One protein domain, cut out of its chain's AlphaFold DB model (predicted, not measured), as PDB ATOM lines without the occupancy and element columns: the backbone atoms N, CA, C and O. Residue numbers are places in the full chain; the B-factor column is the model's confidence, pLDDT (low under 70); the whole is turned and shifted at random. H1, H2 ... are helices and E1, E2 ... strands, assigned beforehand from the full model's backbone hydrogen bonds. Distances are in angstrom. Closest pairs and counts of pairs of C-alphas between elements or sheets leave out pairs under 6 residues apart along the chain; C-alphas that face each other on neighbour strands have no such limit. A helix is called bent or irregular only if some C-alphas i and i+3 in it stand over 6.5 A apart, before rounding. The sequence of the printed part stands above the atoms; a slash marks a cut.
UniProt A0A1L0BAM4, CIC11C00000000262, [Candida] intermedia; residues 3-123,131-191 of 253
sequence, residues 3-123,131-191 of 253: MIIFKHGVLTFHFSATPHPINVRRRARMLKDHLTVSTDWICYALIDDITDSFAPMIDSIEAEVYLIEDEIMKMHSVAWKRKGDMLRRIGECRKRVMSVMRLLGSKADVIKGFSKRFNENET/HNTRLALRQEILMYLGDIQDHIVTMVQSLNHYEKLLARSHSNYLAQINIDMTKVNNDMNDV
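Overview. This is residues 3 to 123 and 131 to 191 of the 253 residues of the protein "CIC11C00000000262" of [Candida] intermedia (UniProt A0A1L0BAM4). A long, slender up-and-down bundle of three helices, H3, H4 and H5, each running against the one before, has a small head near one end, where H1 and the hairpin E1 and E2 sit beside H2. H5 runs the full length, and its residues 182 to 191 stick out. The printed part has 182 residues, with two named strands and five named helices in the order E1, E2, H1, H2, H3, H4, H5, and is mostly helix; the strands form an antiparallel sheet. It is only just extended, close to loose, with a radius of gyration of the C-alphas of 24.2 A and spans of 89 by 34 by 29 A.

Arrangement. E1, residues 3 to 6, and E2, residues 9 to 13, form an antiparallel hairpin, with N 4 and O 11 2.8 A apart, within hydrogen-bond range. H1, residues 20 to 30, touches H2, residues 39 to 52, at a steep tilt of 61 degrees, closest at the C-alphas of His 20 and Asp 49, 6.1 A. The closest C-alphas of E2 and H2 are those of Gly 9 and Thr 39, 5.5 A. H3, residues 55 to 77, and H4, residues 80 to 120, form a helical hairpin, closest at the C-alphas of Ile 61 and Val 97, 6.9 A. H5, residues 131 to 191, touches H2, H3 and H4, each with a part of itself alone; its closest C-alphas to H4 are Gln 149 and Ala 108, 5.7 A, at a shallow tilt of 19 degrees, opposite ways. Every O i to N i+4 pair is within hydrogen-bond range in H1, H2 and H5, but 17 of 19 in H3 and 29 of 37 in H4.

Along the chain. E1 begins at C-alpha 3 (33.132, -14.088, -46.695). H3 is 35.1 A long, H4 62.7 A and H5 89.4 A, ending at C-alpha 191 (52.570, 51.685, -27.438). H3 and H4 are irregular: C-alphas 74 and 77 are 7.1 A apart, and 81 and 84 7.4 A.

Size, cuts and confidence. The C-alphas of His 131 and Val 191 are the farthest apart, 89.4 A. Residues 124 to 130 are not printed, with 11.9 A between C-alphas 123 and 131. Of the links printed whole, none is long. Residues 75 to 84, 118 to 123 and 131 to 138 have pLDDT under 70.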
ATOM      1  N   MET A   3      32.768 -12.708 -46.996       89.19
ATOM      2  CA  MET A   3      33.132 -14.088 -46.695       89.19
ATOM      3  C   MET A   3      31.870 -14.942 -46.590       89.19
ATOM      4  O   MET A   3      30.912 -14.545 -45.931       89.19
ATOM      5  N   ILE A   4      31.881 -16.107 -47.237       89.56
ATOM      6  CA  ILE A   4      30.857 -17.144 -47.121       89.56
ATOM      7  C   ILE A   4      31.536 -18.412 -46.605       89.56
ATOM      8  O   ILE A   4      32.522 -18.877 -47.179       89.56
ATOM      9  N   ILE A   5      31.008 -18.958 -45.513       86.50
ATOM     10  CA  ILE A   5      31.568 -20.111 -44.807       86.50
ATOM     11  C   ILE A   5      30.748 -21.349 -45.183       86.50
ATOM     12  O   ILE A   5      29.542 -21.394 -44.946       86.50
ATOM     13  N   PHE A   6      31.396 -22.357 -45.766       86.75
ATOM     14  CA  PHE A   6      30.813 -23.664 -46.079       86.75
ATOM     15  C   PHE A   6      31.385 -24.743 -45.157       86.75
ATOM     16  O   PHE A   6      32.440 -24.577 -44.562       86.75
ATOM     17  N   LYS A   7      30.753 -25.920 -45.106       80.25
ATOM     18  CA  LYS A   7      31.206 -27.036 -44.255       80.25
ATOM     19  C   LYS A   7      32.675 -27.442 -44.483       80.25
ATOM     20  O   LYS A   7      33.348 -27.835 -43.537       80.25
ATOM     21  N   HIS A   8      33.171 -27.326 -45.715       84.12
ATOM     22  CA  HIS A   8      34.512 -27.779 -46.114       84.12
ATOM     23  C   HIS A   8      35.373 -26.688 -46.766       84.12
ATOM     24  O   HIS A   8      36.374 -26.999 -47.406       84.12
ATOM     25  N   GLY A   9      34.990 -25.415 -46.656       86.19
ATOM     26  CA  GLY A   9      35.757 -24.344 -47.281       86.19
ATOM     27  C   GLY A   9      35.188 -22.956 -47.041       86.19
ATOM     28  O   GLY A   9      34.037 -22.794 -46.648       86.19
ATOM     29  N   VAL A  10      36.011 -21.945 -47.296       90.00
ATOM     30  CA  VAL A  10      35.645 -20.533 -47.164       90.00
ATOM     31  C   VAL A  10      35.793 -19.868 -48.524       90.00
ATOM     32  O   VAL A  10      36.847 -19.963 -49.151       90.00
ATOM     33  N   LEU A  11      34.743 -19.185 -48.974       92.69
ATOM     34  CA  LEU A  11      34.759 -18.393 -50.197       92.69
ATOM     35  C   LEU A  11      34.824 -16.910 -49.841       92.69
ATOM     36  O   LEU A  11      34.051 -16.427 -49.015       92.69
ATOM     37  N   THR A  12      35.754 -16.185 -50.458       92.19
ATOM     38  CA  THR A  12      35.985 -14.765 -50.178       92.19
ATOM     39  C   THR A  12      35.860 -13.936 -51.449       92.19
ATOM     40  O   THR A  12      36.344 -14.327 -52.509       92.19
ATOM     41  N   PHE A  13      35.187 -12.790 -51.343       94.06
ATOM     42  CA  PHE A  13      34.981 -11.853 -52.446       94.06
ATOM     43  C   PHE A  13      35.639 -10.516 -52.123       94.06
ATOM     44  O   PHE A  13      35.446  -9.944 -51.040       94.06
ATOM     45  N   HIS A  14      36.393  -9.997 -53.086       91.81
ATOM     46  CA  HIS A  14      37.168  -8.773 -52.944       91.81
ATOM     47  C   HIS A  14      36.918  -7.858 -54.141       91.81
ATOM     48  O   HIS A  14      36.901  -8.319 -55.277       91.81
ATOM     49  N   PHE A  15      36.742  -6.561 -53.884       90.69
ATOM     50  CA  PHE A  15      36.630  -5.551 -54.945       90.69
ATOM     51  C   PHE A  15      37.994  -5.141 -55.518       90.69
ATOM     52  O   PHE A  15      38.072  -4.608 -56.617       90.69
ATOM     53  N   SER A  16      39.067  -5.390 -54.769       92.06
ATOM     54  CA  SER A  16      40.455  -5.125 -55.136       92.06
ATOM     55  C   SER A  16      41.350  -6.223 -54.563       92.06
ATOM     56  O   SER A  16      40.938  -6.960 -53.664       92.06
ATOM     57  N   ALA A  17      42.572  -6.366 -55.078       89.88
ATOM     58  CA  ALA A  17      43.520  -7.337 -54.542       89.88
ATOM     59  C   ALA A  17      43.860  -7.005 -53.076       89.88
ATOM     60  O   ALA A  17      44.277  -5.889 -52.771       89.88
ATOM     61  N   THR A  18      43.694  -7.976 -52.176       91.62
ATOM     62  CA  THR A  18      43.994  -7.817 -50.742       91.62
ATOM     63  C   THR A  18      45.022  -8.846 -50.268       91.62
ATOM     64  O   THR A  18      44.931 -10.003 -50.685       91.62
ATOM     65  N   PRO A  19      45.935  -8.488 -49.348       92.88
ATOM     66  CA  PRO A  19      46.967  -9.399 -48.853       92.88
ATOM     67  C   PRO A  19      46.448 -10.440 -47.845       92.88
ATOM     68  O   PRO A  19      47.084 -11.481 -47.682       92.88
ATOM     69  N   HIS A  20      45.287 -10.215 -47.216       93.12
ATOM     70  CA  HIS A  20      44.814 -11.023 -46.080       93.12
ATOM     71  C   HIS A  20      44.726 -12.535 -46.349       93.12
ATOM     72  O   HIS A  20      45.296 -13.318 -45.586       93.12
ATOM     73  N   PRO A  21      44.123 -13.007 -47.462       92.31
ATOM     74  CA  PRO A  21      44.074 -14.445 -47.736       92.31
ATOM     75  C   PRO A  21      45.465 -15.064 -47.930       92.31
ATOM     76  O   PRO A  21      45.692 -16.229 -47.601       92.31
ATOM     77  N   ILE A  22      46.418 -14.289 -48.456       92.44
ATOM     78  CA  ILE A  22      47.793 -14.740 -48.684       92.44
ATOM     79  C   ILE A  22      48.530 -14.875 -47.349       92.44
ATOM     80  O   ILE A  22      49.209 -15.887 -47.142       92.44
ATOM     81  N   ASN A  23      48.368 -13.903 -46.447       93.38
ATOM     82  CA  ASN A  23      48.939 -13.930 -45.100       93.38
ATOM     83  C   ASN A  23      48.431 -15.135 -44.307       93.38
ATOM     84  O   ASN A  23      49.237 -15.926 -43.812       93.38
ATOM     85  N   VAL A  24      47.113 -15.346 -44.285       92.19
ATOM     86  CA  VAL A  24      46.499 -16.493 -43.604       92.19
ATOM     87  C   VAL A  24      46.956 -17.810 -44.219       92.19
ATOM     88  O   VAL A  24      47.326 -18.729 -43.495       92.19
ATOM     89  N   ARG A  25      47.051 -17.907 -45.551       91.44
ATOM     90  CA  ARG A  25      47.589 -19.104 -46.220       91.44
ATOM     91  C   ARG A  25      49.055 -19.374 -45.865       91.44
ATOM     92  O   ARG A  25      49.485 -20.528 -45.845       91.44
ATOM     93  N   ARG A  26      49.860 -18.332 -45.639       92.12
ATOM     94  CA  ARG A  26      51.245 -18.473 -45.161       92.12
ATOM     95  C   ARG A  26      51.262 -18.956 -43.709       92.12
ATOM     96  O   ARG A  26      51.947 -19.935 -43.434       92.12
ATOM     97  N   ARG A  27      50.455 -18.347 -42.831       90.25
ATOM     98  CA  ARG A  27      50.289 -18.741 -41.420       90.25
ATOM     99  C   ARG A  27      49.821 -20.195 -41.282       90.25
ATOM    100  O   ARG A  27      50.427 -20.964 -40.549       90.25
ATOM    101  N   ALA A  28      48.833 -20.606 -42.076       88.81
ATOM    102  CA  ALA A  28      48.329 -21.979 -42.119       88.81
ATOM    103  C   ALA A  28      49.405 -23.000 -42.520       88.81
ATOM    104  O   ALA A  28      49.459 -24.094 -41.969       88.81
ATOM    105  N   ARG A  29      50.286 -22.650 -43.469       88.81
ATOM    106  CA  ARG A  29      51.403 -23.521 -43.870       88.81
ATOM    107  C   ARG A  29      52.457 -23.666 -42.777       88.81
ATOM    108  O   ARG A  29      53.008 -24.748 -42.645       88.81
ATOM    109  N   MET A  30      52.725 -22.603 -42.021       87.25
ATOM    110  CA  MET A  30      53.686 -22.625 -40.912       87.25
ATOM    111  C   MET A  30      53.185 -23.444 -39.716       87.25
ATOM    112  O   MET A  30      53.987 -24.046 -39.018       87.25
ATOM    113  N   LEU A  31      51.869 -23.487 -39.496       83.31
ATOM    114  CA  LEU A  31      51.242 -24.175 -38.361       83.31
ATOM    115  C   LEU A  31      50.719 -25.580 -38.704       83.31
ATOM    116  O   LEU A  31      50.061 -26.208 -37.877       83.31
ATOM    117  N   LYS A  32      51.001 -26.078 -39.914       76.94
ATOM    118  CA  LYS A  32      50.423 -27.318 -40.453       76.94
ATOM    119  C   LYS A  32      50.705 -28.552 -39.585       76.94
ATOM    120  O   LYS A  32      49.877 -29.455 -39.546       76.94
ATOM    121  N   ASP A  33      51.840 -28.567 -38.889       77.56
ATOM    122  CA  ASP A  33      52.279 -29.706 -38.074       77.56
ATOM    123  C   ASP A  33      51.701 -29.684 -36.647       77.56
ATOM    124  O   ASP A  33      51.745 -30.691 -35.943       77.56
ATOM    125  N   HIS A  34      51.128 -28.552 -36.220       75.31
ATOM    126  CA  HIS A  34      50.636 -28.342 -34.852       75.31
ATOM    127  C   HIS A  34      49.133 -28.083 -34.769       75.31
ATOM    128  O   HIS A  34      48.563 -28.170 -33.684       75.31
ATOM    129  N   LEU A  35      48.480 -27.771 -35.891       75.19
ATOM    130  CA  LEU A  35      47.079 -27.379 -35.905       75.19
ATOM    131  C   LEU A  35      46.319 -28.025 -37.067       75.19
ATOM    132  O   LEU A  35      46.727 -27.955 -38.228       75.19
ATOM    133  N   THR A  36      45.147 -28.586 -36.764       76.56
ATOM    134  CA  THR A  36      44.197 -28.985 -37.807       76.56
ATOM    135  C   THR A  36      43.515 -27.744 -38.380       76.56
ATOM    136  O   THR A  36      42.778 -27.035 -37.699       76.56
ATOM    137  N   VAL A  37      43.779 -27.451 -39.654       79.94
ATOM    138  CA  VAL A  37      43.191 -26.296 -40.341       79.94
ATOM    139  C   VAL A  37      41.726 -26.603 -40.663       79.94
ATOM    140  O   VAL A  37      41.419 -27.246 -41.668       79.94
ATOM    141  N   SER A  38      40.818 -26.161 -39.793       83.75
ATOM    142  CA  SER A  38      39.371 -26.236 -40.002       83.75
ATOM    143  C   SER A  38      38.847 -25.000 -40.741       83.75
ATOM    144  O   SER A  38      39.485 -23.945 -40.763       83.75
ATOM    145  N   THR A  39      37.658 -25.107 -41.336       85.38
ATOM    146  CA  THR A  39      36.967 -23.960 -41.947       85.38
ATOM    147  C   THR A  39      36.797 -22.811 -40.948       85.38
ATOM    148  O   THR A  39      37.032 -21.651 -41.285       85.38
ATOM    149  N   ASP A  40      36.432 -23.138 -39.708       83.25
ATOM    150  CA  ASP A  40      36.203 -22.156 -38.654       83.25
ATOM    151  C   ASP A  40      37.506 -21.446 -38.259       83.25
ATOM    152  O   ASP A  40      37.518 -20.228 -38.089       83.25
ATOM    153  N   TRP A  41      38.626 -22.177 -38.215       86.31
ATOM    154  CA  TRP A  41      39.938 -21.578 -37.979       86.31
ATOM    155  C   TRP A  41      40.357 -20.639 -39.115       86.31
ATOM    156  O   TRP A  41      40.890 -19.564 -38.854       86.31
ATOM    157  N   ILE A  42      40.089 -20.999 -40.379       88.88
ATOM    158  CA  ILE A  42      40.363 -20.116 -41.527       88.88
ATOM    159  C   ILE A  42      39.539 -18.827 -41.416       88.88
ATOM    160  O   ILE A  42      40.063 -17.746 -41.683       88.88
ATOM    161  N   CYS A  43      38.267 -18.932 -41.020       87.81
ATOM    162  CA  CYS A  43      37.411 -17.771 -40.786       87.81
ATOM    163  C   CYS A  43      37.986 -16.874 -39.686       87.81
ATOM    164  O   CYS A  43      38.153 -15.676 -39.908       87.81
ATOM    165  N   TYR A  44      38.329 -17.457 -38.535       87.75
ATOM    166  CA  TYR A  44      38.986 -16.750 -37.438       87.75
ATOM    167  C   TYR A  44      40.258 -16.039 -37.918       87.75
ATOM    168  O   TYR A  44      40.346 -14.822 -37.813       87.75
ATOM    169  N   ALA A  45      41.194 -16.768 -38.533       90.12
ATOM    170  CA  ALA A  45      42.481 -16.226 -38.958       90.12
ATOM    171  C   ALA A  45      42.344 -15.095 -39.992       90.12
ATOM    172  O   ALA A  45      43.168 -14.185 -40.021       90.12
ATOM    173  N   LEU A  46      41.314 -15.134 -40.843       91.75
ATOM    174  CA  LEU A  46      41.007 -14.043 -41.770       91.75
ATOM    175  C   LEU A  46      40.460 -12.808 -41.054       91.75
ATOM    176  O   LEU A  46      40.839 -11.699 -41.413       91.75
ATOM    177  N   ILE A  47      39.563 -12.977 -40.080       90.25
ATOM    178  CA  ILE A  47      39.035 -11.852 -39.297       90.25
ATOM    179  C   ILE A  47      40.158 -11.222 -38.467       90.25
ATOM    180  O   ILE A  47      40.250  -9.998 -38.426       90.25
ATOM    181  N   ASP A  48      41.014 -12.047 -37.872       91.44
ATOM    182  CA  ASP A  48      42.197 -11.659 -37.102       91.44
ATOM    183  C   ASP A  48      43.159 -10.812 -37.948       91.44
ATOM    184  O   ASP A  48      43.359  -9.638 -37.662       91.44
ATOM    185  N   ASP A  49      43.611 -11.322 -39.101       93.12
ATOM    186  CA  ASP A  49      44.533 -10.597 -39.994       93.12
ATOM    187  C   ASP A  49      43.933  -9.281 -40.542       93.12
ATOM    188  O   ASP A  49      44.640  -8.293 -40.753       93.12
ATOM    189  N   ILE A  50      42.610  -9.228 -40.754       91.62
ATOM    190  CA  ILE A  50      41.913  -7.979 -41.106       91.62
ATOM    191  C   ILE A  50      41.892  -7.016 -39.915       91.62
ATOM    192  O   ILE A  50      42.063  -5.812 -40.105       91.62
ATOM    193  N   THR A  51      41.660  -7.520 -38.708       91.31
ATOM    194  CA  THR A  51      41.604  -6.724 -37.477       91.31
ATOM    195  C   THR A  51      42.980  -6.134 -37.159       91.31
ATOM    196  O   THR A  51      43.086  -4.928 -36.938       91.31
ATOM    197  N   ASP A  52      44.040  -6.926 -37.295       92.12
ATOM    198  CA  ASP A  52      45.430  -6.498 -37.109       92.12
ATOM    199  C   ASP A  52      45.861  -5.418 -38.106       92.12
ATOM    200  O   ASP A  52      46.701  -4.571 -37.805       92.12
ATOM    201  N   SER A  53      45.250  -5.374 -39.295       92.38
ATOM    202  CA  SER A  53      45.554  -4.334 -40.285       92.38
ATOM    203  C   SER A  53      45.156  -2.918 -39.848       92.38
ATOM    204  O   SER A  53      45.633  -1.942 -40.432       92.38
ATOM    205  N   PHE A  54      44.316  -2.786 -38.813       92.12
ATOM    206  CA  PHE A  54      43.978  -1.492 -38.222       92.12
ATOM    207  C   PHE A  54      45.041  -0.986 -37.241       92.12
ATOM    208  O   PHE A  54      45.144   0.231 -37.078       92.12
ATOM    209  N   ALA A  55      45.852  -1.863 -36.637       92.38
ATOM    210  CA  ALA A  55      46.830  -1.469 -35.620       92.38
ATOM    211  C   ALA A  55      47.828  -0.402 -36.123       92.38
ATOM    212  O   ALA A  55      47.880   0.665 -35.514       92.38
ATOM    213  N   PRO A  56      48.479  -0.540 -37.302       94.44
ATOM    214  CA  PRO A  56      49.398   0.490 -37.804       94.44
ATOM    215  C   PRO A  56      48.729   1.854 -38.029       94.44
ATOM    216  O   PRO A  56      49.364   2.905 -37.939       94.44
ATOM    217  N   MET A  57      47.431   1.855 -38.350       93.50
ATOM    218  CA  MET A  57      46.671   3.089 -38.516       93.50
ATOM    219  C   MET A  57      46.439   3.774 -37.168       93.50
ATOM    220  O   MET A  57      46.553   4.997 -37.088       93.50
ATOM    221  N   ILE A  58      46.147   3.001 -36.122       95.06
ATOM    222  CA  ILE A  58      45.980   3.505 -34.756       95.06
ATOM    223  C   ILE A  58      47.314   4.018 -34.210       95.06
ATOM    224  O   ILE A  58      47.338   5.137 -33.710       95.06
ATOM    225  N   ASP A  59      48.418   3.302 -34.418       95.88
ATOM    226  CA  ASP A  59      49.759   3.742 -34.003       95.88
ATOM    227  C   ASP A  59      50.142   5.077 -34.665       95.88
ATOM    228  O   ASP A  59      50.688   5.987 -34.038       95.88
ATOM    229  N   SER A  60      49.802   5.246 -35.950       96.25
ATOM    230  CA  SER A  60      50.039   6.512 -36.656       96.25
ATOM    231  C   SER A  60      49.203   7.671 -36.101       96.25
ATOM    232  O   SER A  60      49.653   8.817 -36.096       96.25
ATOM    233  N   ILE A  61      47.982   7.380 -35.640       96.12
ATOM    234  CA  ILE A  61      47.102   8.353 -34.990       96.12
ATOM    235  C   ILE A  61      47.678   8.718 -33.628       96.12
ATOM    236  O   ILE A  61      47.771   9.900 -33.320       96.12
ATOM    237  N   GLU A  62      48.078   7.727 -32.838       96.62
ATOM    238  CA  GLU A  62      48.686   7.916 -31.526       96.62
ATOM    239  C   GLU A  62      49.893   8.852 -31.606       96.62
ATOM    240  O   GLU A  62      49.925   9.885 -30.932       96.62
ATOM    241  N   ALA A  63      50.843   8.537 -32.490       96.62
ATOM    242  CA  ALA A  63      52.028   9.357 -32.698       96.62
ATOM    243  C   ALA A  63      51.659  10.802 -33.070       96.62
ATOM    244  O   ALA A  63      52.211  11.751 -32.516       96.62
ATOM    245  N   GLU A  64      50.690  10.989 -33.969       95.75
ATOM    246  CA  GLU A  64      50.240  12.317 -34.383       95.75
ATOM    247  C   GLU A  64      49.552  13.092 -33.248       95.75
ATOM    248  O   GLU A  64      49.762  14.299 -33.119       95.75
ATOM    249  N   VAL A  65      48.756  12.428 -32.402       95.81
ATOM    250  CA  VAL A  65      48.132  13.060 -31.229       95.81
ATOM    251  C   VAL A  65      49.190  13.543 -30.243       95.81
ATOM    252  O   VAL A  65      49.119  14.695 -29.812       95.81
ATOM    253  N   TYR A  66      50.190  12.715 -29.937       94.38
ATOM    254  CA  TYR A  66      51.276  13.106 -29.037       94.38
ATOM    255  C   TYR A  66      52.120  14.255 -29.598       94.38
ATOM    256  O   TYR A  66      52.488  15.163 -28.855       94.38
ATOM    257  N   LEU A  67      52.380  14.266 -30.909       93.06
ATOM    258  CA  LEU A  67      53.075  15.379 -31.562       93.06
ATOM    259  C   LEU A  67      52.283  16.689 -31.464       93.06
ATOM    260  O   LEU A  67      52.863  17.734 -31.183       93.06
ATOM    261  N   ILE A  68      50.964  16.643 -31.673       91.94
ATOM    262  CA  ILE A  68      50.091  17.816 -31.529       91.94
ATOM    263  C   ILE A  68      50.128  18.347 -30.090       91.94
ATOM    264  O   ILE A  68      50.246  19.556 -29.888       91.94
ATOM    265  N   GLU A  69      50.024  17.467 -29.094       89.75
ATOM    266  CA  GLU A  69      50.035  17.858 -27.682       89.75
ATOM    267  C   GLU A  69      51.363  18.526 -27.287       89.75
ATOM    268  O   GLU A  69      51.367  19.604 -26.686       89.75
ATOM    269  N   ASP A  70      52.488  17.935 -27.694       89.12
ATOM    270  CA  ASP A  70      53.829  18.467 -27.444       89.12
ATOM    271  C   ASP A  70      54.067  19.812 -28.155       89.12
ATOM    272  O   ASP A  70      54.623  20.743 -27.565       89.12
ATOM    273  N   GLU A  71      53.596  19.971 -29.397       86.88
ATOM    274  CA  GLU A  71      53.711  21.242 -30.121       86.88
ATOM    275  C   GLU A  71      52.913  22.370 -29.454       86.88
ATOM    276  O   GLU A  71      53.427  23.485 -29.353       86.88
ATOM    277  N   ILE A  72      51.697  22.098 -28.962       84.56
ATOM    278  CA  ILE A  72      50.887  23.087 -28.230       84.56
ATOM    279  C   ILE A  72      51.596  23.493 -26.933       84.56
ATOM    280  O   ILE A  72      51.717  24.683 -26.636       84.56
ATOM    281  N   MET A  73      52.149  22.526 -26.196       78.81
ATOM    282  CA  MET A  73      52.901  22.796 -24.966       78.81
ATOM    283  C   MET A  73      54.154  23.646 -25.225       78.81
ATOM    284  O   MET A  73      54.473  24.557 -24.461       78.81
ATOM    285  N   LYS A  74      54.855  23.411 -26.339       78.62
ATOM    286  CA  LYS A  74      56.047  24.182 -26.741       78.62
ATOM    287  C   LYS A  74      55.722  25.543 -27.361       78.62
ATOM    288  O   LYS A  74      56.623  26.362 -27.561       78.62
ATOM    289  N   MET A  75      54.452  25.826 -27.638       68.19
ATOM    290  CA  MET A  75      54.032  27.013 -28.380       68.19
ATOM    291  C   MET A  75      54.175  28.338 -27.615       68.19
ATOM    292  O   MET A  75      53.969  29.400 -28.194       68.19
ATOM    293  N   HIS A  76      54.643  28.312 -26.363       60.94
ATOM    294  CA  HIS A  76      54.965  29.496 -25.555       60.94
ATOM    295  C   HIS A  76      55.943  30.508 -26.207       60.94
ATOM    296  O   HIS A  76      56.172  31.569 -25.632       60.94
ATOM    297  N   SER A  77      56.525  30.221 -27.382       53.16
ATOM    298  CA  SER A  77      57.587  31.042 -27.985       53.16
ATOM    299  C   SER A  77      57.468  31.370 -29.483       53.16
ATOM    300  O   SER A  77      58.291  32.148 -29.969       53.16
ATOM    301  N   VAL A  78      56.499  30.840 -30.251       52.47
ATOM    302  CA  VAL A  78      56.578  30.906 -31.731       52.47
ATOM    303  C   VAL A  78      55.458  31.709 -32.401       52.47
ATOM    304  O   VAL A  78      54.267  31.460 -32.246       52.47
ATOM    305  N   ALA A  79      55.924  32.655 -33.221       54.53
ATOM    306  CA  ALA A  79      55.247  33.573 -34.129       54.53
ATOM    307  C   ALA A  79      53.850  33.174 -34.657       54.53
ATOM    308  O   ALA A  79      53.626  32.094 -35.207       54.53
ATOM    309  N   TRP A  80      52.966  34.179 -34.646       53.91
ATOM    310  CA  TRP A  80      51.585  34.234 -35.155       53.91
ATOM    311  C   TRP A  80      51.322  33.511 -36.492       53.91
ATOM    312  O   TRP A  80      50.222  33.015 -36.730       53.91
ATOM    313  N   LYS A  81      52.335  33.395 -37.362       53.84
ATOM    314  CA  LYS A  81      52.226  32.832 -38.717       53.84
ATOM    315  C   LYS A  81      51.937  31.322 -38.761       53.84
ATOM    316  O   LYS A  81      51.449  30.853 -39.781       53.84
ATOM    317  N   ARG A  82      52.185  30.569 -37.678       59.75
ATOM    318  CA  ARG A  82      51.895  29.117 -37.598       59.75
ATOM    319  C   ARG A  82      50.509  28.776 -37.033       59.75
ATOM    320  O   ARG A  82      50.155  27.601 -36.968       59.75
ATOM    321  N   LYS A  83      49.694  29.771 -36.647       64.81
ATOM    322  CA  LYS A  83      48.452  29.510 -35.900       64.81
ATOM    323  C   LYS A  83      47.316  28.863 -36.720       64.81
ATOM    324  O   LYS A  83      46.483  28.137 -36.176       64.81
ATOM    325  N   GLY A  84      47.260  29.092 -38.029       68.69
ATOM    326  CA  GLY A  84      46.234  28.471 -38.881       68.69
ATOM    327  C   GLY A  84      46.460  26.971 -39.101       68.69
ATOM    328  O   GLY A  84      45.507  26.193 -39.156       68.69
ATOM    329  N   ASP A  85      47.725  26.555 -39.175       82.75
ATOM    330  CA  ASP A  85      48.087  25.183 -39.530       82.75
ATOM    331  C   ASP A  85      47.796  24.179 -38.416       82.75
ATOM    332  O   ASP A  85      47.345  23.072 -38.701       82.75
ATOM    333  N   MET A  86      47.966  24.577 -37.151       86.56
ATOM    334  CA  MET A  86      47.706  23.694 -36.012       86.56
ATOM    335  C   MET A  86      46.232  23.283 -35.926       86.56
ATOM    336  O   MET A  86      45.916  22.106 -35.773       86.56
ATOM    337  N   LEU A  87      45.308  24.238 -36.083       87.31
ATOM    338  CA  LEU A  87      43.873  23.955 -35.997       87.31
ATOM    339  C   LEU A  87      43.418  23.020 -37.125       87.31
ATOM    340  O   LEU A  87      42.621  22.104 -36.906       87.31
ATOM    341  N   ARG A  88      43.974  23.215 -38.327       90.00
ATOM    342  CA  ARG A  88      43.753  22.328 -39.470       90.00
ATOM    343  C   ARG A  88      44.303  20.927 -39.201       90.00
ATOM    344  O   ARG A  88      43.573  19.961 -39.411       90.00
ATOM    345  N   ARG A  89      45.531  20.813 -38.686       91.56
ATOM    346  CA  ARG A  89      46.174  19.538 -38.328       91.56
ATOM    347  C   ARG A  89      45.366  18.765 -37.278       91.56
ATOM    348  O   ARG A  89      45.072  17.589 -37.481       91.56
ATOM    349  N   ILE A  90      44.891  19.443 -36.228       92.75
ATOM    350  CA  ILE A  90      43.974  18.869 -35.227       92.75
ATOM    351  C   ILE A  90      42.693  18.355 -35.897       92.75
ATOM    352  O   ILE A  90      42.261  17.230 -35.643       92.75
ATOM    353  N   GLY A  91      42.079  19.157 -36.772       93.06
ATOM    354  CA  GLY A  91      40.865  18.774 -37.492       93.06
ATOM    355  C   GLY A  91      41.058  17.562 -38.410       93.06
ATOM    356  O   GLY A  91      40.206  16.672 -38.450       93.06
ATOM    357  N   GLU A  92      42.179  17.494 -39.128       94.62
ATOM    358  CA  GLU A  92      42.550  16.355 -39.974       94.62
ATOM    359  C   GLU A  92      42.784  15.086 -39.143       94.62
ATOM    360  O   GLU A  92      42.245  14.029 -39.487       94.62
ATOM    361  N   CYS A  93      43.496  15.186 -38.018       95.00
ATOM    362  CA  CYS A  93      43.717  14.060 -37.110       95.00
ATOM    363  C   CYS A  93      42.390  13.537 -36.527       95.00
ATOM    364  O   CYS A  93      42.101  12.342 -36.611       95.00
ATOM    365  N   ARG A  94      41.493  14.428 -36.075       95.38
ATOM    366  CA  ARG A  94      40.142  14.047 -35.614       95.38
ATOM    367  C   ARG A  94      39.329  13.336 -36.694       95.38
ATOM    368  O   ARG A  94      38.627  12.373 -36.390       95.38
ATOM    369  N   LYS A  95      39.420  13.764 -37.960       95.06
ATOM    370  CA  LYS A  95      38.763  13.063 -39.080       95.06
ATOM    371  C   LYS A  95      39.300  11.641 -39.247       95.06
ATOM    372  O   LYS A  95      38.497  10.733 -39.457       95.06
ATOM    373  N   ARG A  96      40.619  11.434 -39.123       94.94
ATOM    374  CA  ARG A  96      41.232  10.095 -39.169       94.94
ATOM    375  C   ARG A  96      40.718   9.220 -38.025       94.94
ATOM    376  O   ARG A  96      40.180   8.155 -38.309       94.94
ATOM    377  N   VAL A  97      40.756   9.708 -36.780       95.88
ATOM    378  CA  VAL A  97      40.210   9.010 -35.595       95.88
ATOM    379  C   VAL A  97      38.759   8.581 -35.821       95.88
ATOM    380  O   VAL A  97      38.429   7.402 -35.702       95.88
ATOM    381  N   MET A  98      37.896   9.518 -36.225       93.44
ATOM    382  CA  MET A  98      36.475   9.242 -36.456       93.44
ATOM    383  C   MET A  98      36.243   8.252 -37.602       93.44
ATOM    384  O   MET A  98      35.299   7.465 -37.550       93.44
ATOM    385  N   SER A  99      37.093   8.270 -38.633       93.94
ATOM    386  CA  SER A  99      37.028   7.307 -39.731       93.94
ATOM    387  C   SER A  99      37.306   5.886 -39.238       93.94
ATOM    388  O   SER A  99      36.511   4.989 -39.514       93.94
ATOM    389  N   VAL A 100      38.378   5.677 -38.464       93.25
ATOM    390  CA  VAL A 100      38.706   4.348 -37.910       93.25
ATOM    391  C   VAL A 100      37.642   3.892 -36.920       93.25
ATOM    392  O   VAL A 100      37.162   2.763 -36.997       93.25
ATOM    393  N   MET A 101      37.192   4.793 -36.048       91.88
ATOM    394  CA  MET A 101      36.173   4.490 -35.049       91.88
ATOM    395  C   MET A 101      34.847   4.056 -35.691       91.88
ATOM    396  O   MET A 101      34.217   3.114 -35.217       91.88
ATOM    397  N   ARG A 102      34.440   4.675 -36.810       89.81
ATOM    398  CA  ARG A 102      33.259   4.241 -37.581       89.81
ATOM    399  C   ARG A 102      33.442   2.875 -38.237       89.81
ATOM    400  O   ARG A 102      32.469   2.135 -38.348       89.81
ATOM    401  N   LEU A 103      34.656   2.544 -38.680       90.19
ATOM    402  CA  LEU A 103      34.949   1.238 -39.274       90.19
ATOM    403  C   LEU A 103      34.940   0.125 -38.221       90.19
ATOM    404  O   LEU A 103      34.415  -0.948 -38.505       90.19
ATOM    405  N   LEU A 104      35.481   0.368 -37.025       87.94
ATOM    406  CA  LEU A 104      35.573  -0.631 -35.953       87.94
ATOM    407  C   LEU A 104      34.305  -0.738 -35.094       87.94
ATOM    408  O   LEU A 104      33.981  -1.829 -34.630       87.94
ATOM    409  N   GLY A 105      33.564   0.359 -34.911       82.62
ATOM    410  CA  GLY A 105      32.500   0.463 -33.907       82.62
ATOM    411  C   GLY A 105      31.415  -0.609 -34.012       82.62
ATOM    412  O   GLY A 105      31.067  -1.222 -33.012       82.62
ATOM    413  N   SER A 106      30.919  -0.900 -35.217       81.19
ATOM    414  CA  SER A 106      29.893  -1.935 -35.415       81.19
ATOM    415  C   SER A 106      30.456  -3.353 -35.535       81.19
ATOM    416  O   SER A 106      29.698  -4.320 -35.487       81.19
ATOM    417  N   LYS A 107      31.776  -3.514 -35.698       83.81
ATOM    418  CA  LYS A 107      32.400  -4.831 -35.893       83.81
ATOM    419  C   LYS A 107      32.469  -5.625 -34.592       83.81
ATOM    420  O   LYS A 107      32.219  -6.826 -34.631       83.81
ATOM    421  N   ALA A 108      32.720  -4.965 -33.459       78.19
ATOM    422  CA  ALA A 108      32.719  -5.612 -32.144       78.19
ATOM    423  C   ALA A 108      31.377  -6.308 -31.851       78.19
ATOM    424  O   ALA A 108      31.347  -7.470 -31.442       78.19
ATOM    425  N   ASP A 109      30.265  -5.631 -32.147       80.44
ATOM    426  CA  ASP A 109      28.919  -6.173 -31.936       80.44
ATOM    427  C   ASP A 109      28.606  -7.350 -32.868       80.44
ATOM    428  O   ASP A 109      27.945  -8.308 -32.461       80.44
ATOM    429  N   VAL A 110      29.112  -7.318 -34.106       83.31
ATOM    430  CA  VAL A 110      28.966  -8.427 -35.060       83.31
ATOM    431  C   VAL A 110      29.717  -9.667 -34.575       83.31
ATOM    432  O   VAL A 110      29.146 -10.757 -34.617       83.31
ATOM    433  N   ILE A 111      30.948  -9.519 -34.072       83.06
ATOM    434  CA  ILE A 111      31.718 -10.640 -33.505       83.06
ATOM    435  C   ILE A 111      31.019 -11.194 -32.264       83.06
ATOM    436  O   ILE A 111      30.794 -12.399 -32.173       83.06
ATOM    437  N   LYS A 112      30.554 -10.324 -31.363       80.38
ATOM    438  CA  LYS A 112      29.794 -10.730 -30.174       80.38
ATOM    439  C   LYS A 112      28.509 -11.485 -30.533       80.38
ATOM    440  O   LYS A 112      28.192 -12.511 -29.930       80.38
ATOM    441  N   GLY A 113      27.766 -10.996 -31.528       80.69
ATOM    442  CA  GLY A 113      26.563 -11.650 -32.040       80.69
ATOM    443  C   GLY A 113      26.856 -13.001 -32.698       80.69
ATOM    444  O   GLY A 113      26.103 -13.955 -32.497       80.69
ATOM    445  N   PHE A 114      27.965 -13.099 -33.435       78.12
ATOM    446  CA  PHE A 114      28.435 -14.342 -34.040       78.12
ATOM    447  C   PHE A 114      28.806 -15.380 -32.974       78.12
ATOM    448  O   PHE A 114      28.256 -16.481 -33.000       78.12
ATOM    449  N   SER A 115      29.629 -15.012 -31.986       78.94
ATOM    450  CA  SER A 115      30.014 -15.889 -30.871       78.94
ATOM    451  C   SER A 115      28.802 -16.389 -30.084       78.94
ATOM    452  O   SER A 115      28.704 -17.577 -29.776       78.94
ATOM    453  N   LYS A 116      27.820 -15.514 -29.817       78.31
ATOM    454  CA  LYS A 116      26.582 -15.892 -29.121       78.31
ATOM    455  C   LYS A 116      25.759 -16.916 -29.912       78.31
ATOM    456  O   LYS A 116      25.377 -17.945 -29.362       78.31
ATOM    457  N   ARG A 117      25.511 -16.669 -31.204       72.50
ATOM    458  CA  ARG A 117      24.717 -17.581 -32.053       72.50
ATOM    459  C   ARG A 117      25.419 -18.905 -32.338       72.50
ATOM    460  O   ARG A 117      24.759 -19.929 -32.505       72.50
ATOM    461  N   PHE A 118      26.748 -18.894 -32.394       69.69
ATOM    462  CA  PHE A 118      27.542 -20.110 -32.527       69.69
ATOM    463  C   PHE A 118      27.346 -21.049 -31.326       69.69
ATOM    464  O   PHE A 118      27.254 -22.262 -31.518       69.69
ATOM    465  N   ASN A 119      27.200 -20.481 -30.122       68.38
ATOM    466  CA  ASN A 119      26.921 -21.213 -28.885       68.38
ATOM    467  C   ASN A 119      25.457 -21.714 -28.808       68.38
ATOM    468  O   ASN A 119      25.206 -22.863 -28.463       68.38
ATOM    469  N   GLU A 120      24.475 -20.891 -29.201       64.69
ATOM    470  CA  GLU A 120      23.039 -21.244 -29.134       64.69
ATOM    471  C   GLU A 120      22.650 -22.430 -30.039       64.69
ATOM    472  O   GLU A 120      21.867 -23.290 -29.628       64.69
ATOM    473  N   ASN A 121      23.236 -22.525 -31.239       58.47
ATOM    474  CA  ASN A 121      22.955 -23.596 -32.207       58.47
ATOM    475  C   ASN A 121      23.352 -25.016 -31.730       58.47
ATOM    476  O   ASN A 121      23.039 -25.979 -32.426       58.47
ATOM    477  N   GLU A 122      24.040 -25.177 -30.592       51.75
ATOM    478  CA  GLU A 122      24.378 -26.498 -30.028       51.75
ATOM    479  C   GLU A 122      23.324 -27.092 -29.100       51.75
ATOM    480  O   GLU A 122      23.259 -28.313 -28.979       51.75
ATOM    481  N   THR A 123      22.459 -26.281 -28.489       50.31
ATOM    482  CA  THR A 123      21.470 -26.782 -27.510       50.31
ATOM    483  C   THR A 123      20.424 -27.744 -28.098       50.31
ATOM    484  O   THR A 123      19.611 -28.299 -27.365       50.31
ATOM    485  N   HIS A 131      30.490 -36.086 -30.055       57.06
ATOM    486  CA  HIS A 131      30.107 -34.775 -29.537       57.06
ATOM    487  C   HIS A 131      31.229 -34.115 -28.729       57.06
ATOM    488  O   HIS A 131      31.470 -32.928 -28.926       57.06
ATOM    489  N   ASN A 132      31.989 -34.875 -27.931       57.97
ATOM    490  CA  ASN A 132      33.047 -34.326 -27.069       57.97
ATOM    491  C   ASN A 132      34.194 -33.666 -27.857       57.97
ATOM    492  O   ASN A 132      34.662 -32.593 -27.486       57.97
ATOM    493  N   THR A 133      34.619 -34.251 -28.983       59.53
ATOM    494  CA  THR A 133      35.687 -33.676 -29.826       59.53
ATOM    495  C   THR A 133      35.218 -32.429 -30.581       59.53
ATOM    496  O   THR A 133      35.979 -31.476 -30.734       59.53
ATOM    497  N   ARG A 134      33.953 -32.400 -31.029       61.22
ATOM    498  CA  ARG A 134      33.360 -31.206 -31.656       61.22
ATOM    499  C   ARG A 134      33.146 -30.075 -30.651       61.22
ATOM    500  O   ARG A 134      33.362 -28.925 -31.021       61.22
ATOM    501  N   LEU A 135      32.783 -30.406 -29.413       62.41
ATOM    502  CA  LEU A 135      32.645 -29.446 -28.318       62.41
ATOM    503  C   LEU A 135      33.988 -28.764 -28.030       62.41
ATOM    504  O   LEU A 135      34.069 -27.541 -28.027       62.41
ATOM    505  N   ALA A 136      35.056 -29.558 -27.884       61.97
ATOM    506  CA  ALA A 136      36.399 -29.053 -27.605       61.97
ATOM    507  C   ALA A 136      36.907 -28.098 -28.701       61.97
ATOM    508  O   ALA A 136      37.347 -26.993 -28.394       61.97
ATOM    509  N   LEU A 137      36.763 -28.479 -29.979       64.12
ATOM    510  CA  LEU A 137      37.162 -27.634 -31.113       64.12
ATOM    511  C   LEU A 137      36.360 -26.319 -31.156       64.12
ATOM    512  O   LEU A 137      36.904 -25.257 -31.449       64.12
ATOM    513  N   ARG A 138      35.058 -26.366 -30.842       68.69
ATOM    514  CA  ARG A 138      34.204 -25.169 -30.789       68.69
ATOM    515  C   ARG A 138      34.578 -24.229 -29.654       68.69
ATOM    516  O   ARG A 138      34.539 -23.015 -29.840       68.69
ATOM    517  N   GLN A 139      34.936 -24.776 -28.502       74.62
ATOM    518  CA  GLN A 139      35.329 -23.996 -27.337       74.62
ATOM    519  C   GLN A 139      36.653 -23.261 -27.585       74.62
ATOM    520  O   GLN A 139      36.788 -22.100 -27.211       74.62
ATOM    521  N   GLU A 140      37.577 -23.891 -28.315       75.19
ATOM    522  CA  GLU A 140      38.815 -23.275 -28.807       75.19
ATOM    523  C   GLU A 140      38.536 -22.088 -29.747       75.19
ATOM    524  O   GLU A 140      39.059 -20.993 -29.550       75.19
ATOM    525  N   ILE A 141      37.618 -22.251 -30.708       78.50
ATOM    526  CA  ILE A 141      37.212 -21.176 -31.630       78.50
ATOM    527  C   ILE A 141      36.515 -20.021 -30.896       78.50
ATOM    528  O   ILE A 141      36.734 -18.859 -31.231       78.50
ATOM    529  N   LEU A 142      35.684 -20.315 -29.893       80.00
ATOM    530  CA  LEU A 142      35.036 -19.289 -29.072       80.00
ATOM    531  C   LEU A 142      36.053 -18.469 -28.270       80.00
ATOM    532  O   LEU A 142      35.886 -17.256 -28.165       80.00
ATOM    533  N   MET A 143      37.112 -19.103 -27.755       83.12
ATOM    534  CA  MET A 143      38.219 -18.387 -27.112       83.12
ATOM    535  C   MET A 143      38.932 -17.464 -28.107       83.12
ATOM    536  O   MET A 143      39.122 -16.286 -27.814       83.12
ATOM    537  N   TYR A 144      39.229 -17.954 -29.314       83.94
ATOM    538  CA  TYR A 144      39.837 -17.151 -30.380       83.94
ATOM    539  C   TYR A 144      38.969 -15.965 -30.840       83.94
ATOM    540  O   TYR A 144      39.474 -14.876 -31.095       83.94
ATOM    541  N   LEU A 145      37.648 -16.142 -30.927       83.44
ATOM    542  CA  LEU A 145      36.713 -15.049 -31.221       83.44
ATOM    543  C   LEU A 145      36.636 -14.023 -30.082       83.44
ATOM    544  O   LEU A 145      36.443 -12.837 -30.353       83.44
ATOM    545  N   GLY A 146      36.763 -14.479 -28.834       85.81
ATOM    546  CA  GLY A 146      36.849 -13.614 -27.658       85.81
ATOM    547  C   GLY A 146      38.065 -12.693 -27.719       85.81
ATOM    548  O   GLY A 146      37.914 -11.489 -27.554       85.81
ATOM    549  N   ASP A 147      39.229 -13.238 -28.075       88.75
ATOM    550  CA  ASP A 147      40.472 -12.472 -28.241       88.75
ATOM    551  C   ASP A 147      40.333 -11.355 -29.294       88.75
ATOM    552  O   ASP A 147      40.599 -10.186 -29.016       88.75
ATOM    553  N   ILE A 148      39.770 -11.669 -30.470       89.94
ATOM    554  CA  ILE A 148      39.479 -10.655 -31.504       89.94
ATOM    555  C   ILE A 148      38.526  -9.583 -30.975       89.94
ATOM    556  O   ILE A 148      38.696  -8.393 -31.256       89.94
ATOM    557  N   GLN A 149      37.482  -9.989 -30.253       89.38
ATOM    558  CA  GLN A 149      36.526  -9.046 -29.690       89.38
ATOM    559  C   GLN A 149      37.229  -8.085 -28.727       89.38
ATOM    560  O   GLN A 149      37.027  -6.873 -28.835       89.38
ATOM    561  N   ASP A 150      38.068  -8.603 -27.835       89.31
ATOM    562  CA  ASP A 150      38.815  -7.806 -26.867       89.31
ATOM    563  C   ASP A 150      39.823  -6.881 -27.564       89.31
ATOM    564  O   ASP A 150      39.905  -5.699 -27.217       89.31
ATOM    565  N   HIS A 151      40.491  -7.344 -28.627       90.88
ATOM    566  CA  HIS A 151      41.333  -6.503 -29.482       90.88
ATOM    567  C   HIS A 151      40.547  -5.340 -30.105       90.88
ATOM    568  O   HIS A 151      40.964  -4.184 -29.997       90.88
ATOM    569  N   ILE A 152      39.379  -5.594 -30.709       92.00
ATOM    570  CA  ILE A 152      38.550  -4.528 -31.299       92.00
ATOM    571  C   ILE A 152      38.068  -3.551 -30.225       92.00
ATOM    572  O   ILE A 152      38.118  -2.336 -30.433       92.00
ATOM    573  N   VAL A 153      37.602  -4.054 -29.080       91.50
ATOM    574  CA  VAL A 153      37.128  -3.213 -27.975       91.50
ATOM    575  C   VAL A 153      38.258  -2.326 -27.458       91.50
ATOM    576  O   VAL A 153      38.053  -1.122 -27.305       91.50
ATOM    577  N   THR A 154      39.452  -2.885 -27.270       93.06
ATOM    578  CA  THR A 154      40.643  -2.145 -26.835       93.06
ATOM    579  C   THR A 154      41.007  -1.058 -27.845       93.06
ATOM    580  O   THR A 154      41.140   0.106 -27.477       93.06
ATOM    581  N   MET A 155      41.048  -1.387 -29.141       93.88
ATOM    582  CA  MET A 155      41.310  -0.411 -30.207       93.88
ATOM    583  C   MET A 155      40.288   0.737 -30.228       93.88
ATOM    584  O   MET A 155      40.653   1.906 -30.371       93.88
ATOM    585  N   VAL A 156      38.999   0.433 -30.051       93.50
ATOM    586  CA  VAL A 156      37.944   1.454 -29.967       93.50
ATOM    587  C   VAL A 156      38.108   2.317 -28.714       93.50
ATOM    588  O   VAL A 156      37.899   3.531 -28.775       93.50
ATOM    589  N   GLN A 157      38.494   1.739 -27.577       94.50
ATOM    590  CA  GLN A 157      38.775   2.497 -26.357       94.50
ATOM    591  C   GLN A 157      39.973   3.441 -26.538       94.50
ATOM    592  O   GLN A 157      39.863   4.614 -26.170       94.50
ATOM    593  N   SER A 158      41.057   2.994 -27.180       94.94
ATOM    594  CA  SER A 158      42.207   3.845 -27.514       94.94
ATOM    595  C   SER A 158      41.810   5.000 -28.435       94.94
ATOM    596  O   SER A 158      42.120   6.154 -28.152       94.94
ATOM    597  N   LEU A 159      41.016   4.746 -29.479       95.50
ATOM    598  CA  LEU A 159      40.511   5.809 -30.360       95.50
ATOM    599  C   LEU A 159      39.644   6.838 -29.618       95.50
ATOM    600  O   LEU A 159      39.775   8.038 -29.857       95.50
ATOM    601  N   ASN A 160      38.796   6.392 -28.686       95.44
ATOM    602  CA  ASN A 160      38.036   7.294 -27.813       95.44
ATOM    603  C   ASN A 160      38.954   8.131 -26.912       95.44
ATOM    604  O   ASN A 160      38.662   9.295 -26.634       95.44
ATOM    605  N   HIS A 161      40.048   7.546 -26.427       95.94
ATOM    606  CA  HIS A 161      41.044   8.264 -25.642       95.94
ATOM    607  C   HIS A 161      41.740   9.349 -26.479       95.94
ATOM    608  O   HIS A 161      41.790  10.506 -26.057       95.94
ATOM    609  N   TYR A 162      42.175   9.014 -27.695       95.94
ATOM    610  CA  TYR A 162      42.795   9.958 -28.626       95.94
ATOM    611  C   TYR A 162      41.846  11.089 -29.049       95.94
ATOM    612  O   TYR A 162      42.265  12.242 -29.130       95.94
ATOM    613  N   GLU A 163      40.553  10.812 -29.249       95.31
ATOM    614  CA  GLU A 163      39.551  11.857 -29.509       95.31
ATOM    615  C   GLU A 163      39.470  12.860 -28.351       95.31
ATOM    616  O   GLU A 163      39.531  14.071 -28.584       95.31
ATOM    617  N   LYS A 164      39.423  12.371 -27.104       95.69
ATOM    618  CA  LYS A 164      39.378  13.223 -25.907       95.69
ATOM    619  C   LYS A 164      40.641  14.069 -25.755       95.69
ATOM    620  O   LYS A 164      40.541  15.243 -25.391       95.69
ATOM    621  N   LEU A 165      41.816  13.500 -26.035       94.94
ATOM    622  CA  LEU A 165      43.086  14.235 -26.037       94.94
ATOM    623  C   LEU A 165      43.091  15.340 -27.098       94.94
ATOM    624  O   LEU A 165      43.432  16.481 -26.790       94.94
ATOM    625  N   LEU A 166      42.639  15.045 -28.319       94.44
ATOM    626  CA  LEU A 166      42.517  16.038 -29.390       94.44
ATOM    627  C   LEU A 166      41.499  17.133 -29.056       94.44
ATOM    628  O   LEU A 166      41.738  18.302 -29.352       94.44
ATOM    629  N   ALA A 167      40.371  16.789 -28.431       93.88
ATOM    630  CA  ALA A 167      39.369  17.759 -27.995       93.88
ATOM    631  C   ALA A 167      39.922  18.701 -26.914       93.88
ATOM    632  O   ALA A 167      39.720  19.913 -26.989       93.88
ATOM    633  N   ARG A 168      40.672  18.160 -25.947       92.94
ATOM    634  CA  ARG A 168      41.371  18.959 -24.934       92.94
ATOM    635  C   ARG A 168      42.440  19.850 -25.561       92.94
ATOM    636  O   ARG A 168      42.465  21.043 -25.286       92.94
ATOM    637  N   SER A 169      43.269  19.286 -26.435       90.69
ATOM    638  CA  SER A 169      44.328  19.999 -27.157       90.69
ATOM    639  C   SER A 169      43.766  21.158 -27.978       90.69
ATOM    640  O   SER A 169      44.279  22.269 -27.908       90.69
ATOM    641  N   HIS A 170      42.645  20.947 -28.671       91.00
ATOM    642  CA  HIS A 170      41.924  22.002 -29.381       91.00
ATOM    643  C   HIS A 170      41.508  23.159 -28.456       91.00
ATOM    644  O   HIS A 170      41.734  24.324 -28.781       91.00
ATOM    645  N   SER A 171      40.925  22.857 -27.291       91.31
ATOM    646  CA  SER A 171      40.529  23.879 -26.314       91.31
ATOM    647  C   SER A 171      41.730  24.618 -25.719       91.31
ATOM    648  O   SER A 171      41.712  25.846 -25.646       91.31
ATOM    649  N   ASN A 172      42.789  23.892 -25.348       88.44
ATOM    650  CA  ASN A 172      44.029  24.471 -24.826       88.44
ATOM    651  C   ASN A 172      44.671  25.414 -25.847       88.44
ATOM    652  O   ASN A 172      45.068  26.528 -25.511       88.44
ATOM    653  N   TYR A 173      44.698  24.994 -27.109       87.25
ATOM    654  CA  TYR A 173      45.222  25.779 -28.213       87.25
ATOM    655  C   TYR A 173      44.462  27.099 -28.407       87.25
ATOM    656  O   TYR A 173      45.069  28.168 -28.493       87.25
ATOM    657  N   LEU A 174      43.124  27.060 -28.415       88.25
ATOM    658  CA  LEU A 174      42.308  28.275 -28.502       88.25
ATOM    659  C   LEU A 174      42.508  29.196 -27.292       88.25
ATOM    660  O   LEU A 174      42.590  30.414 -27.457       88.25
ATOM    661  N   ALA A 175      42.620  28.638 -26.085       87.06
ATOM    662  CA  ALA A 175      42.906  29.416 -24.882       87.06
ATOM    663  C   ALA A 175      44.259  30.136 -24.989       87.06
ATOM    664  O   ALA A 175      44.343  31.332 -24.713       87.06
ATOM    665  N   GLN A 176      45.294  29.447 -25.468       84.88
ATOM    666  CA  GLN A 176      46.615  30.031 -25.681       84.88
ATOM    667  C   GLN A 176      46.594  31.140 -26.738       84.88
ATOM    668  O   GLN A 176      47.172  32.205 -26.525       84.88
ATOM    669  N   ILE A 177      45.856  30.954 -27.840       85.00
ATOM    670  CA  ILE A 177      45.647  32.019 -28.831       85.00
ATOM    671  C   ILE A 177      45.014  33.254 -28.188       85.00
ATOM    672  O   ILE A 177      45.478  34.363 -28.451       85.00
ATOM    673  N   ASN A 178      43.980  33.074 -27.365       85.69
ATOM    674  CA  ASN A 178      43.301  34.183 -26.696       85.69
ATOM    675  C   ASN A 178      44.232  34.920 -25.721       85.69
ATOM    676  O   ASN A 178      44.220  36.151 -25.684       85.69
ATOM    677  N   ILE A 179      45.066  34.192 -24.970       86.19
ATOM    678  CA  ILE A 179      46.071  34.782 -24.071       86.19
ATOM    679  C   ILE A 179      47.084  35.607 -24.872       86.19
ATOM    680  O   ILE A 179      47.313  36.774 -24.551       86.19
ATOM    681  N   ASP A 180      47.636  35.046 -25.949       83.88
ATOM    682  CA  ASP A 180      48.579  35.755 -26.816       83.88
ATOM    683  C   ASP A 180      47.950  37.002 -27.446       83.88
ATOM    684  O   ASP A 180      48.582  38.054 -27.503       83.88
ATOM    685  N   MET A 181      46.706  36.901 -27.924       84.31
ATOM    686  CA  MET A 181      45.990  38.027 -28.525       84.31
ATOM    687  C   MET A 181      45.751  39.136 -27.499       84.31
ATOM    688  O   MET A 181      45.949  40.310 -27.800       84.31
ATOM    689  N   THR A 182      45.385  38.765 -26.271       88.00
ATOM    690  CA  THR A 182      45.225  39.712 -25.162       88.00
ATOM    691  C   THR A 182      46.548  40.402 -24.837       88.00
ATOM    692  O   THR A 182      46.574  41.617 -24.660       88.00
ATOM    693  N   LYS A 183      47.660  39.658 -24.828       87.12
ATOM    694  CA  LYS A 183      48.996  40.222 -24.610       87.12
ATOM    695  C   LYS A 183      49.387  41.208 -25.712       87.12
ATOM    696  O   LYS A 183      49.762  42.329 -25.397       87.12
ATOM    697  N   VAL A 184      49.227  40.833 -26.985       86.62
ATOM    698  CA  VAL A 184      49.507  41.723 -28.127       86.62
ATOM    699  C   VAL A 184      48.637  42.982 -28.078       86.62
ATOM    700  O   VAL A 184      49.136  44.073 -28.333       86.62
ATOM    701  N   ASN A 185      47.360  42.857 -27.711       87.19
ATOM    702  CA  ASN A 185      46.478  44.012 -27.544       87.19
ATOM    703  C   ASN A 185      46.919  44.917 -26.387       87.19
ATOM    704  O   ASN A 185      46.870  46.136 -26.526       87.19
ATOM    705  N   ASN A 186      47.375  44.353 -25.266       89.44
ATOM    706  CA  ASN A 186      47.911  45.135 -24.151       89.44
ATOM    707  C   ASN A 186      49.209  45.856 -24.536       89.44
ATOM    708  O   ASN A 186      49.329  47.048 -24.271       89.44
ATOM    709  N   ASP A 187      50.131  45.172 -25.215       89.19
ATOM    710  CA  ASP A 187      51.375  45.773 -25.711       89.19
ATOM    711  C   ASP A 187      51.072  46.889 -26.729       89.19
ATOM    712  O   ASP A 187      51.663  47.968 -26.684       89.19
ATOM    713  N   MET A 188      50.098  46.675 -27.621       88.88
ATOM    714  CA  MET A 188      49.616  47.694 -28.557       88.88
ATOM    715  C   MET A 188      49.006  48.892 -27.822       88.88
ATOM    716  O   MET A 188      49.285  50.030 -28.196       88.88
ATOM    717  N   ASN A 189      48.202  48.659 -26.782       89.50
ATOM    718  CA  ASN A 189      47.620  49.724 -25.968       89.50
ATOM    719  C   ASN A 189      48.701  50.528 -25.231       89.50
ATOM    720  O   ASN A 189      48.586  51.751 -25.160       89.50
ATOM    721  N   ASP A 190      49.765  49.883 -24.743       89.56
ATOM    722  CA  ASP A 190      50.909  50.571 -24.131       89.56
ATOM    723  C   ASP A 190      51.652  51.453 -25.154       89.56
ATOM    724  O   ASP A 190      51.904  52.637 -24.914       89.56
ATOM    725  N   VAL A 191      51.938  50.918 -26.348       90.06
ATOM    726  CA  VAL A 191      52.570  51.685 -27.438       90.06
ATOM    727  C   VAL A 191      51.685  52.852 -27.888       90.06
ATOM    728  O   VAL A 191      52.171  53.977 -28.032       90.06
TER     729      VAL A 191